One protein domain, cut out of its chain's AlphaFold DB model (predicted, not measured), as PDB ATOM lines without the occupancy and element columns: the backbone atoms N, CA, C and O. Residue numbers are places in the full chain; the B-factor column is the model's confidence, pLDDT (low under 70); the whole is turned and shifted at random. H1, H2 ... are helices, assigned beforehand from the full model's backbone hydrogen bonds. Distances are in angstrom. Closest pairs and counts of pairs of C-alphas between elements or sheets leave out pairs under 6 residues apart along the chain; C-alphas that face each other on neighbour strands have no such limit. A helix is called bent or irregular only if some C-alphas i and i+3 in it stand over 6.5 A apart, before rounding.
ATOM      1  N   TYR A   9     231.137 115.721 103.767       80.88
ATOM      2  CA  TYR A   9     230.686 117.088 104.044       80.88
ATOM      3  C   TYR A   9     231.681 117.856 104.916       80.88
ATOM      4  O   TYR A   9     232.149 118.926 104.530       80.88
ATOM      5  N   LEU A  10     232.088 117.270 106.046       81.31
ATOM      6  CA  LEU A  10     233.046 117.891 106.961       81.31
ATOM      7  C   LEU A  10     234.399 118.114 106.277       81.31
ATOM      8  O   LEU A  10     235.001 119.180 106.375       81.31
ATOM      9  N   LYS A  11     234.848 117.126 105.497       83.81
ATOM     10  CA  LYS A  11     236.072 117.223 104.702       83.81
ATOM     11  C   LYS A  11     235.961 118.280 103.601       83.81
ATOM     12  O   LYS A  11     236.984 118.796 103.166       83.81
ATOM     13  N   SER A  12     234.769 118.561 103.072       82.50
ATOM     14  CA  SER A  12     234.576 119.606 102.052       82.50
ATOM     15  C   SER A  12     234.622 120.988 102.679       82.50
ATOM     16  O   SER A  12     235.286 121.858 102.132       82.50
ATOM     17  N   ILE A  13     234.032 121.153 103.867       86.38
ATOM     18  CA  ILE A  13     234.143 122.384 104.655       86.38
ATOM     19  C   ILE A  13     235.610 122.667 104.984       86.38
ATOM     20  O   ILE A  13     236.111 123.732 104.640       86.38
ATOM     21  N   MET A  14     236.332 121.688 105.541       85.06
ATOM     22  CA  MET A  14     237.763 121.831 105.842       85.06
ATOM     23  C   MET A  14     238.582 122.188 104.594       85.06
ATOM     24  O   MET A  14     239.432 123.073 104.634       85.06
ATOM     25  N   SER A  15     238.297 121.544 103.459       85.31
ATOM     26  CA  SER A  15     238.975 121.858 102.200       85.31
ATOM     27  C   SER A  15     238.607 123.231 101.642       85.31
ATOM     28  O   SER A  15     239.465 123.885 101.061       85.31
ATOM     29  N   GLY A  16     237.354 123.664 101.796       85.69
ATOM     30  CA  GLY A  16     236.891 124.985 101.376       85.69
ATOM     31  C   GLY A  16     237.512 126.083 102.228       85.69
ATOM     32  O   GLY A  16     237.968 127.081 101.688       85.69
ATOM     33  N   MET A  17     237.645 125.861 103.538       86.88
ATOM     34  CA  MET A  17     238.353 126.772 104.440       86.88
ATOM     35  C   MET A  17     239.828 126.947 104.062       86.88
ATOM     36  O   MET A  17     240.344 128.060 104.132       86.88
ATOM     37  N   MET A  18     240.499 125.886 103.598       88.44
ATOM     38  CA  MET A  18     241.887 125.983 103.125       88.44
ATOM     39  C   MET A  18     242.049 126.889 101.895       88.44
ATOM     40  O   MET A  18     243.091 127.522 101.747       88.44
ATOM     41  N   LEU A  19     241.026 127.010 101.041       87.19
ATOM     42  CA  LEU A  19     241.069 127.898  99.869       87.19
ATOM     43  C   LEU A  19     241.022 129.389 100.235       87.19
ATOM     44  O   LEU A  19     241.393 130.232  99.425       87.19
ATOM     45  N   ILE A  20     240.591 129.718 101.453       90.00
ATOM     46  CA  ILE A  20     240.357 131.097 101.908       90.00
ATOM     47  C   ILE A  20     241.571 131.639 102.669       90.00
ATOM     48  O   ILE A  20     241.716 132.848 102.827       90.00
ATOM     49  N   LEU A  21     242.489 130.756 103.076       89.69
ATOM     50  CA  LEU A  21     243.759 131.103 103.718       89.69
ATOM     51  C   LEU A  21     244.537 132.232 103.015       89.69
ATOM     52  O   LEU A  21     244.936 133.170 103.700       89.69
ATOM     53  N   PRO A  22     244.755 132.225 101.685       88.25
ATOM     54  CA  PRO A  22     245.463 133.329 101.035       88.25
ATOM     55  C   PRO A  22     244.732 134.672 101.184       88.25
ATOM     56  O   PRO A  22     245.376 135.703 101.372       88.25
ATOM     57  N   VAL A  23     243.396 134.665 101.168       87.88
ATOM     58  CA  VAL A  23     242.570 135.870 101.325       87.88
ATOM     59  C   VAL A  23     242.677 136.419 102.751       87.88
ATOM     60  O   VAL A  23     242.874 137.619 102.947       87.88
ATOM     61  N   THR A  24     242.620 135.553 103.766       87.56
ATOM     62  CA  THR A  24     242.760 135.969 105.171       87.56
ATOM     63  C   THR A  24     244.179 136.414 105.510       87.56
ATOM     64  O   THR A  24     244.344 137.378 106.262       87.56
ATOM     65  N   ILE A  25     245.205 135.794 104.918       90.81
ATOM     66  CA  ILE A  25     246.600 136.240 105.043       90.81
ATOM     67  C   ILE A  25     246.760 137.634 104.432       90.81
ATOM     68  O   ILE A  25     247.290 138.522 105.093       90.81
ATOM     69  N   MET A  26     246.248 137.867 103.220       88.00
ATOM     70  CA  MET A  26     246.322 139.176 102.565       88.00
ATOM     71  C   MET A  26     245.659 140.278 103.405       88.00
ATOM     72  O   MET A  26     246.248 141.341 103.604       88.00
ATOM     73  N   SER A  27     244.476 140.007 103.964       86.31
ATOM     74  CA  SER A  27     243.788 140.935 104.873       86.31
ATOM     75  C   SER A  27     244.588 141.199 106.151       86.31
ATOM     76  O   SER A  27     244.683 142.340 106.608       86.31
ATOM     77  N   SER A  28     245.197 140.159 106.722       88.94
ATOM     78  CA  SER A  28     246.027 140.277 107.926       88.94
ATOM     79  C   SER A  28     247.262 141.138 107.667       88.94
ATOM     80  O   SER A  28     247.537 142.055 108.436       88.94
ATOM     81  N   VAL A  29     247.964 140.918 106.551       89.69
ATOM     82  CA  VAL A  29     249.127 141.730 106.162       89.69
ATOM     83  C   VAL A  29     248.726 143.185 105.926       89.69
ATOM     84  O   VAL A  29     249.376 144.079 106.456       89.69
ATOM     85  N   ALA A  30     247.628 143.442 105.207       86.31
ATOM     86  CA  ALA A  30     247.130 144.802 104.994       86.31
ATOM     87  C   ALA A  30     246.807 145.518 106.318       86.31
ATOM     88  O   ALA A  30     247.117 146.698 106.484       86.31
ATOM     89  N   THR A  31     246.238 144.793 107.284       87.56
ATOM     90  CA  THR A  31     245.938 145.323 108.622       87.56
ATOM     91  C   THR A  31     247.216 145.641 109.397       87.56
ATOM     92  O   THR A  31     247.319 146.709 109.998       87.56
ATOM     93  N   LEU A  32     248.212 144.753 109.351       89.31
ATOM     94  CA  LEU A  32     249.507 144.968 110.001       89.31
ATOM     95  C   LEU A  32     250.240 146.179 109.423       89.31
ATOM     96  O   LEU A  32     250.766 146.988 110.181       89.31
ATOM     97  N   VAL A  33     250.234 146.332 108.096       86.31
ATOM     98  CA  VAL A  33     250.826 147.494 107.423       86.31
ATOM     99  C   VAL A  33     250.096 148.776 107.830       86.31
ATOM    100  O   VAL A  33     250.746 149.764 108.137       86.31
ATOM    101  N   LYS A  34     248.764 148.758 107.940       83.31
ATOM    102  CA  LYS A  34     247.976 149.919 108.386       83.31
ATOM    103  C   LYS A  34     248.274 150.335 109.836       83.31
ATOM    104  O   LYS A  34     248.345 151.526 110.125       83.31
ATOM    105  N   VAL A  35     248.395 149.374 110.753       85.25
ATOM    106  CA  VAL A  35     248.496 149.616 112.210       85.25
ATOM    107  C   VAL A  35     249.954 149.616 112.696       85.25
ATOM    108  O   VAL A  35     250.218 149.645 113.895       85.25
ATOM    109  N   PHE A  36     250.925 149.613 111.781       86.94
ATOM    110  CA  PHE A  36     252.339 149.557 112.133       86.94
ATOM    111  C   PHE A  36     252.722 150.710 113.092       86.94
ATOM    112  O   PHE A  36     252.514 151.877 112.743       86.94
ATOM    113  N   PRO A  37     253.255 150.419 114.300       82.25
ATOM    114  CA  PRO A  37     253.449 151.405 115.365       82.25
ATOM    115  C   PRO A  37     254.731 152.222 115.151       82.25
ATOM    116  O   PRO A  37     255.656 152.203 115.961       82.25
ATOM    117  N   PHE A  38     254.802 152.933 114.029       88.56
ATOM    118  CA  PHE A  38     255.903 153.825 113.686       88.56
ATOM    119  C   PHE A  38     255.343 155.214 113.374       88.56
ATOM    120  O   PHE A  38     254.719 155.432 112.334       88.56
ATOM    121  N   ALA A  39     255.563 156.154 114.296       81.12
ATOM    122  CA  ALA A  39     254.967 157.492 114.279       81.12
ATOM    123  C   ALA A  39     255.118 158.255 112.941       81.12
ATOM    124  O   ALA A  39     254.098 158.680 112.399       81.12
ATOM    125  N   PRO A  40     256.314 158.375 112.324       85.06
ATOM    126  CA  PRO A  40     256.442 159.123 111.067       85.06
ATOM    127  C   PRO A  40     255.753 158.427 109.881       85.06
ATOM    128  O   PRO A  40     255.362 159.083 108.918       85.06
ATOM    129  N   TYR A  41     255.562 157.108 109.943       83.81
ATOM    130  CA  TYR A  41     254.830 156.360 108.922       83.81
ATOM    131  C   TYR A  41     253.314 156.530 109.057       83.81
ATOM    132  O   TYR A  41     252.627 156.692 108.049       83.81
ATOM    133  N   GLN A  42     252.791 156.586 110.283       81.94
ATOM    134  CA  GLN A  42     251.390 156.946 110.517       81.94
ATOM    135  C   GLN A  42     251.087 158.375 110.056       81.94
ATOM    136  O   GLN A  42     250.092 158.586 109.364       81.94
ATOM    137  N   ASP A  43     251.972 159.334 110.338       82.75
ATOM    138  CA  ASP A  43     251.829 160.702 109.829       82.75
ATOM    139  C   ASP A  43     251.861 160.762 108.295       82.75
ATOM    140  O   ASP A  43     251.086 161.501 107.686       82.75
ATOM    141  N   PHE A  44     252.710 159.959 107.645       84.00
ATOM    142  CA  PHE A  44     252.742 159.846 106.184       84.00
ATOM    143  C   PHE A  44     251.425 159.287 105.619       84.00
ATOM    144  O   PHE A  44     250.850 159.862 104.691       84.00
ATOM    145  N   LEU A  45     250.910 158.201 106.203       82.19
ATOM    146  CA  LEU A  45     249.640 157.591 105.801       82.19
ATOM    147  C   LEU A  45     248.462 158.565 105.929       82.19
ATOM    148  O   LEU A  45     247.617 158.625 105.031       82.19
ATOM    149  N   LEU A  46     248.424 159.339 107.018       80.88
ATOM    150  CA  LEU A  46     247.379 160.327 107.288       80.88
ATOM    151  C   LEU A  46     247.466 161.528 106.340       80.88
ATOM    152  O   LEU A  46     246.453 161.919 105.762       80.88
ATOM    153  N   ARG A  47     248.667 162.077 106.112       83.44
ATOM    154  CA  ARG A  47     248.873 163.228 105.212       83.44
ATOM    155  C   ARG A  47     248.465 162.939 103.771       83.44
ATOM    156  O   ARG A  47     247.951 163.824 103.095       83.44
ATOM    157  N   HIS A  48     248.669 161.709 103.308       81.12
ATOM    158  CA  HIS A  48     248.362 161.312 101.935       81.12
ATOM    159  C   HIS A  48     247.026 160.558 101.784       81.12
ATOM    160  O   HIS A  48     246.706 160.112 100.684       81.12
ATOM    161  N   ASN A  49     246.226 160.414 102.851       77.31
ATOM    162  CA  ASN A  49     244.971 159.642 102.851       77.31
ATOM    163  C   ASN A  49     245.117 158.174 102.383       77.31
ATOM    164  O   ASN A  49     244.140 157.545 101.965       77.31
ATOM    165  N   LEU A  50     246.316 157.582 102.492       78.94
ATOM    166  CA  LEU A  50     246.548 156.190 102.083       78.94
ATOM    167  C   LEU A  50     245.801 155.191 102.972       78.94
ATOM    168  O   LEU A  50     245.487 154.087 102.534       78.94
ATOM    169  N   THR A  51     245.449 155.591 104.193       75.44
ATOM    170  CA  THR A  51     244.705 154.771 105.158       75.44
ATOM    171  C   THR A  51     243.410 154.204 104.568       75.44
ATOM    172  O   THR A  51     243.087 153.039 104.795       75.44
ATOM    173  N   ARG A  52     242.707 154.986 103.733       78.94
ATOM    174  CA  ARG A  52     241.460 154.557 103.083       78.94
ATOM    175  C   ARG A  52     241.686 153.444 102.059       78.94
ATOM    176  O   ARG A  52     240.835 152.572 101.921       78.94
ATOM    177  N   PHE A  53     242.824 153.447 101.367       81.94
ATOM    178  CA  PHE A  53     243.155 152.410 100.388       81.94
ATOM    179  C   PHE A  53     243.415 151.057 101.046       81.94
ATOM    180  O   PHE A  53     243.046 150.036 100.476       81.94
ATOM    181  N   PHE A  54     243.981 151.046 102.255       80.62
ATOM    182  CA  PHE A  54     244.132 149.821 103.043       80.62
ATOM    183  C   PHE A  54     242.804 149.349 103.646       80.62
ATOM    184  O   PHE A  54     242.577 148.147 103.740       80.62
ATOM    185  N   ASP A  55     241.894 150.264 103.994       82.94
ATOM    186  CA  ASP A  55     240.585 149.898 104.548       82.94
ATOM    187  C   ASP A  55     239.653 149.202 103.555       82.94
ATOM    188  O   ASP A  55     238.867 148.347 103.964       82.94
ATOM    189  N   ILE A  56     239.737 149.525 102.263       84.06
ATOM    190  CA  ILE A  56     238.894 148.913 101.224       84.06
ATOM    191  C   ILE A  56     239.030 147.375 101.204       84.06
ATOM    192  O   ILE A  56     238.019 146.700 101.411       84.06
ATOM    193  N   PRO A  57     240.227 146.783 101.003       82.12
ATOM    194  CA  PRO A  57     240.375 145.330 100.951       82.12
ATOM    195  C   PRO A  57     240.131 144.654 102.307       82.12
ATOM    196  O   PRO A  57     239.595 143.545 102.336       82.12
ATOM    197  N   ILE A  58     240.472 145.311 103.424       84.19
ATOM    198  CA  ILE A  58     240.241 144.775 104.776       84.19
ATOM    199  C   ILE A  58     238.734 144.673 105.050       84.19
ATOM    200  O   ILE A  58     238.231 143.610 105.417       84.19
ATOM    201  N   THR A  59     237.995 145.758 104.810       86.00
ATOM    202  CA  THR A  59     236.545 145.823 105.042       86.00
ATOM    203  C   THR A  59     235.793 144.903 104.089       86.00
ATOM    204  O   THR A  59     234.858 144.219 104.501       86.00
ATOM    205  N   PHE A  60     236.223 144.834 102.825       86.38
ATOM    206  CA  PHE A  60     235.662 143.901 101.855       86.38
ATOM    207  C   PHE A  60     235.836 142.455 102.318       86.38
ATOM    208  O   PHE A  60     234.856 141.722 102.394       86.38
ATOM    209  N   THR A  61     237.054 142.060 102.697       85.19
ATOM    210  CA  THR A  61     237.330 140.689 103.143       85.19
ATOM    211  C   THR A  61     236.516 140.329 104.379       85.19
ATOM    212  O   THR A  61     235.954 139.242 104.432       85.19
ATOM    213  N   ASN A  62     236.407 141.239 105.349       85.75
ATOM    214  CA  ASN A  62     235.679 140.975 106.585       85.75
ATOM    215  C   ASN A  62     234.161 140.863 106.353       85.75
ATOM    216  O   ASN A  62     233.524 139.929 106.834       85.75
ATOM    217  N   ASN A  63     233.590 141.765 105.551       89.44
ATOM    218  CA  ASN A  63     232.151 141.784 105.283       89.44
ATOM    219  C   ASN A  63     231.717 140.676 104.309       89.44
ATOM    220  O   ASN A  63     230.610 140.154 104.428       89.44
ATOM    221  N   PHE A  64     232.578 140.291 103.362       88.94
ATOM    222  CA  PHE A  64     232.301 139.232 102.383       88.94
ATOM    223  C   PHE A  64     232.866 137.864 102.774       88.94
ATOM    224  O   PHE A  64     232.676 136.906 102.022       88.94
ATOM    225  N   LEU A  65     233.504 137.729 103.944       88.50
ATOM    226  CA  LEU A  65     234.122 136.476 104.388       88.50
ATOM    227  C   LEU A  65     233.139 135.307 104.267       88.50
ATOM    228  O   LEU A  65     233.446 134.303 103.633       88.50
ATOM    229  N   ALA A  66     231.929 135.465 104.808       88.06
ATOM    230  CA  ALA A  66     230.904 134.425 104.794       88.06
ATOM    231  C   ALA A  66     230.516 133.989 103.370       88.06
ATOM    232  O   ALA A  66     230.326 132.801 103.119       88.06
ATOM    233  N   VAL A  67     230.452 134.930 102.424       90.56
ATOM    234  CA  VAL A  67     230.107 134.661 101.020       90.56
ATOM    235  C   VAL A  67     231.236 133.906 100.321       90.56
ATOM    236  O   VAL A  67     230.992 132.906  99.647       90.56
ATOM    237  N   ILE A  68     232.483 134.337 100.531       88.69
ATOM    238  CA  ILE A  68     233.675 133.683  99.975       88.69
ATOM    239  C   ILE A  68     233.807 132.262 100.541       88.69
ATOM    240  O   ILE A  68     234.114 131.325  99.799       88.69
ATOM    241  N   VAL A  69     233.514 132.082 101.833       90.19
ATOM    242  CA  VAL A  69     233.483 130.770 102.491       90.19
ATOM    243  C   VAL A  69     232.407 129.880 101.891       90.19
ATOM    244  O   VAL A  69     232.712 128.757 101.493       90.19
ATOM    245  N   ALA A  70     231.174 130.372 101.782       91.56
ATOM    246  CA  ALA A  70     230.066 129.603 101.232       91.56
ATOM    247  C   ALA A  70     230.363 129.129  99.802       91.56
ATOM    248  O   ALA A  70     230.205 127.944  99.503       91.56
ATOM    249  N   PHE A  71     230.879 130.018  98.947       91.12
ATOM    250  CA  PHE A  71     231.282 129.668  97.586       91.12
ATOM    251  C   PHE A  71     232.419 128.636  97.566       91.12
ATOM    252  O   PHE A  71     232.328 127.628  96.869       91.12
ATOM    253  N   SER A  72     233.466 128.842  98.367       89.19
ATOM    254  CA  SER A  72     234.624 127.938  98.412       89.19
ATOM    255  C   SER A  72     234.246 126.534  98.884       89.19
ATOM    256  O   SER A  72     234.732 125.543  98.341       89.19
ATOM    257  N   VAL A  73     233.354 126.432  99.872       90.12
ATOM    258  CA  VAL A  73     232.845 125.151 100.378       90.12
ATOM    259  C   VAL A  73     231.914 124.482  99.366       90.12
ATOM    260  O   VAL A  73     232.021 123.274  99.152       90.12
ATOM    261  N   ALA A  74     231.028 125.237  98.710       89.81
ATOM    262  CA  ALA A  74     230.168 124.705  97.655       89.81
ATOM    263  C   ALA A  74     230.996 124.176  96.471       89.81
ATOM    264  O   ALA A  74     230.737 123.081  95.975       89.81
ATOM    265  N   TYR A  75     232.046 124.898  96.075       90.00
ATOM    266  CA  TYR A  75     232.954 124.497  95.003       90.00
ATOM    267  C   TYR A  75     233.734 123.217  95.336       90.00
ATOM    268  O   TYR A  75     233.808 122.299  94.515       90.00
ATOM    269  N   THR A  76     234.289 123.097  96.548       88.06
ATOM    270  CA  THR A  76     234.985 121.863  96.958       88.06
ATOM    271  C   THR A  76     234.032 120.683  97.097       88.06
ATOM    272  O   THR A  76     234.431 119.547  96.830       88.06
ATOM    273  N   LEU A  77     232.780 120.931  97.482       88.00
ATOM    274  CA  LEU A  77     231.736 119.917  97.539       88.00
ATOM    275  C   LEU A  77     231.355 119.425  96.133       88.00
ATOM    276  O   LEU A  77     231.399 118.219  95.901       88.00
ATOM    277  N   ALA A  78     231.069 120.331  95.193       88.19
ATOM    278  CA  ALA A  78     230.764 119.998  93.797       88.19
ATOM    279  C   ALA A  78     231.905 119.204  93.144       88.19
ATOM    280  O   ALA A  78     231.689 118.112  92.614       88.19
ATOM    281  N   LYS A  79     233.153 119.654  93.334       87.06
ATOM    282  CA  LYS A  79     234.348 118.953  92.845       87.06
ATOM    283  C   LYS A  79     234.473 117.529  93.393       87.06
ATOM    284  O   LYS A  79     234.950 116.642  92.687       87.06
ATOM    285  N   LYS A  80     234.050 117.279  94.639       84.00
ATOM    286  CA  LYS A  80     234.020 115.918  95.203       84.00
ATOM    287  C   LYS A  80     232.901 115.056  94.639       84.00
ATOM    288  O   LYS A  80     233.115 113.860  94.477       84.00
ATOM    289  N   PHE A  81     231.748 115.646  94.343       86.62
ATOM    290  CA  PHE A  81     230.642 114.950  93.686       86.62
ATOM    291  C   PHE A  81     230.830 114.807  92.167       86.62
ATOM    292  O   PHE A  81     230.038 114.118  91.535       86.62
ATOM    293  N   ARG A  82     231.917 115.365  91.601       76.50
ATOM    294  CA  ARG A  82     232.211 115.392  90.155       76.50
ATOM    295  C   ARG A  82     231.086 116.041  89.335       76.50
ATOM    296  O   ARG A  82     230.847 115.630  88.201       76.50
TER     297      ARG A  82
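This is residues 9 to 82 of the 83 residues of the protein "PTS system, cellobiose-specific IIC component" of Klebsiella pneumoniae IS53 (UniProt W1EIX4). A long rod is built of two bent helices, H1 and H3, packed on each other arm to arm, H1a with H3b and H1b with H3a, the arms of each pair running opposite ways, with short H2 set across one end. The 74 printed residues hold three named helices, in order H1, H2, H3; the class is all helix. It is only just loose, close to extended: radius of gyration of the C-alphas 16.7 A, spans 54 by 16 by 14 A.

H3, residues 51 to 81, and H1, residues 9 to 34, were each assigned as one helix by hydrogen bonds, but are bent: C-alphas 63 and 66 are 7.5 A apart, 19 and 22 7.1 A. Look at Gly 16 and Val 73, the closest C-alphas, 4.2 A, where H1a, residues 9 to 19, touches H3b, residues 66 to 81, opposite ways at a steep tilt of 58 degrees. H1b, residues 22 to 34, touches H3a, residues 51 to 63, opposite ways, closest at C-alphas 27 and 58, 5.2 A; their shallow tilt of 33 degrees is only just short of steep. H2, residues 39 to 47, is close to but not clearly touching H3a, about perpendicular at 88 degrees, closest at C-alphas 45 and 51, 5.7 A. Every O i to N i+4 pair is within hydrogen-bond range in H1a, H1b, H2 and H3b; in H3a 7 of 9.

Find C-alpha 66 at (230.904, 134.425, 104.794); H3b runs 22.4 A to C-alpha 81 at (230.642, 114.950, 93.686). H1b measures 18.3 A, H3a 18.1 A.

The farthest C-alphas, Pro 40 and Arg 82, are 54.2 A apart. The printed part has no cut, both links are tight, and no printed residue is under pLDDT 70.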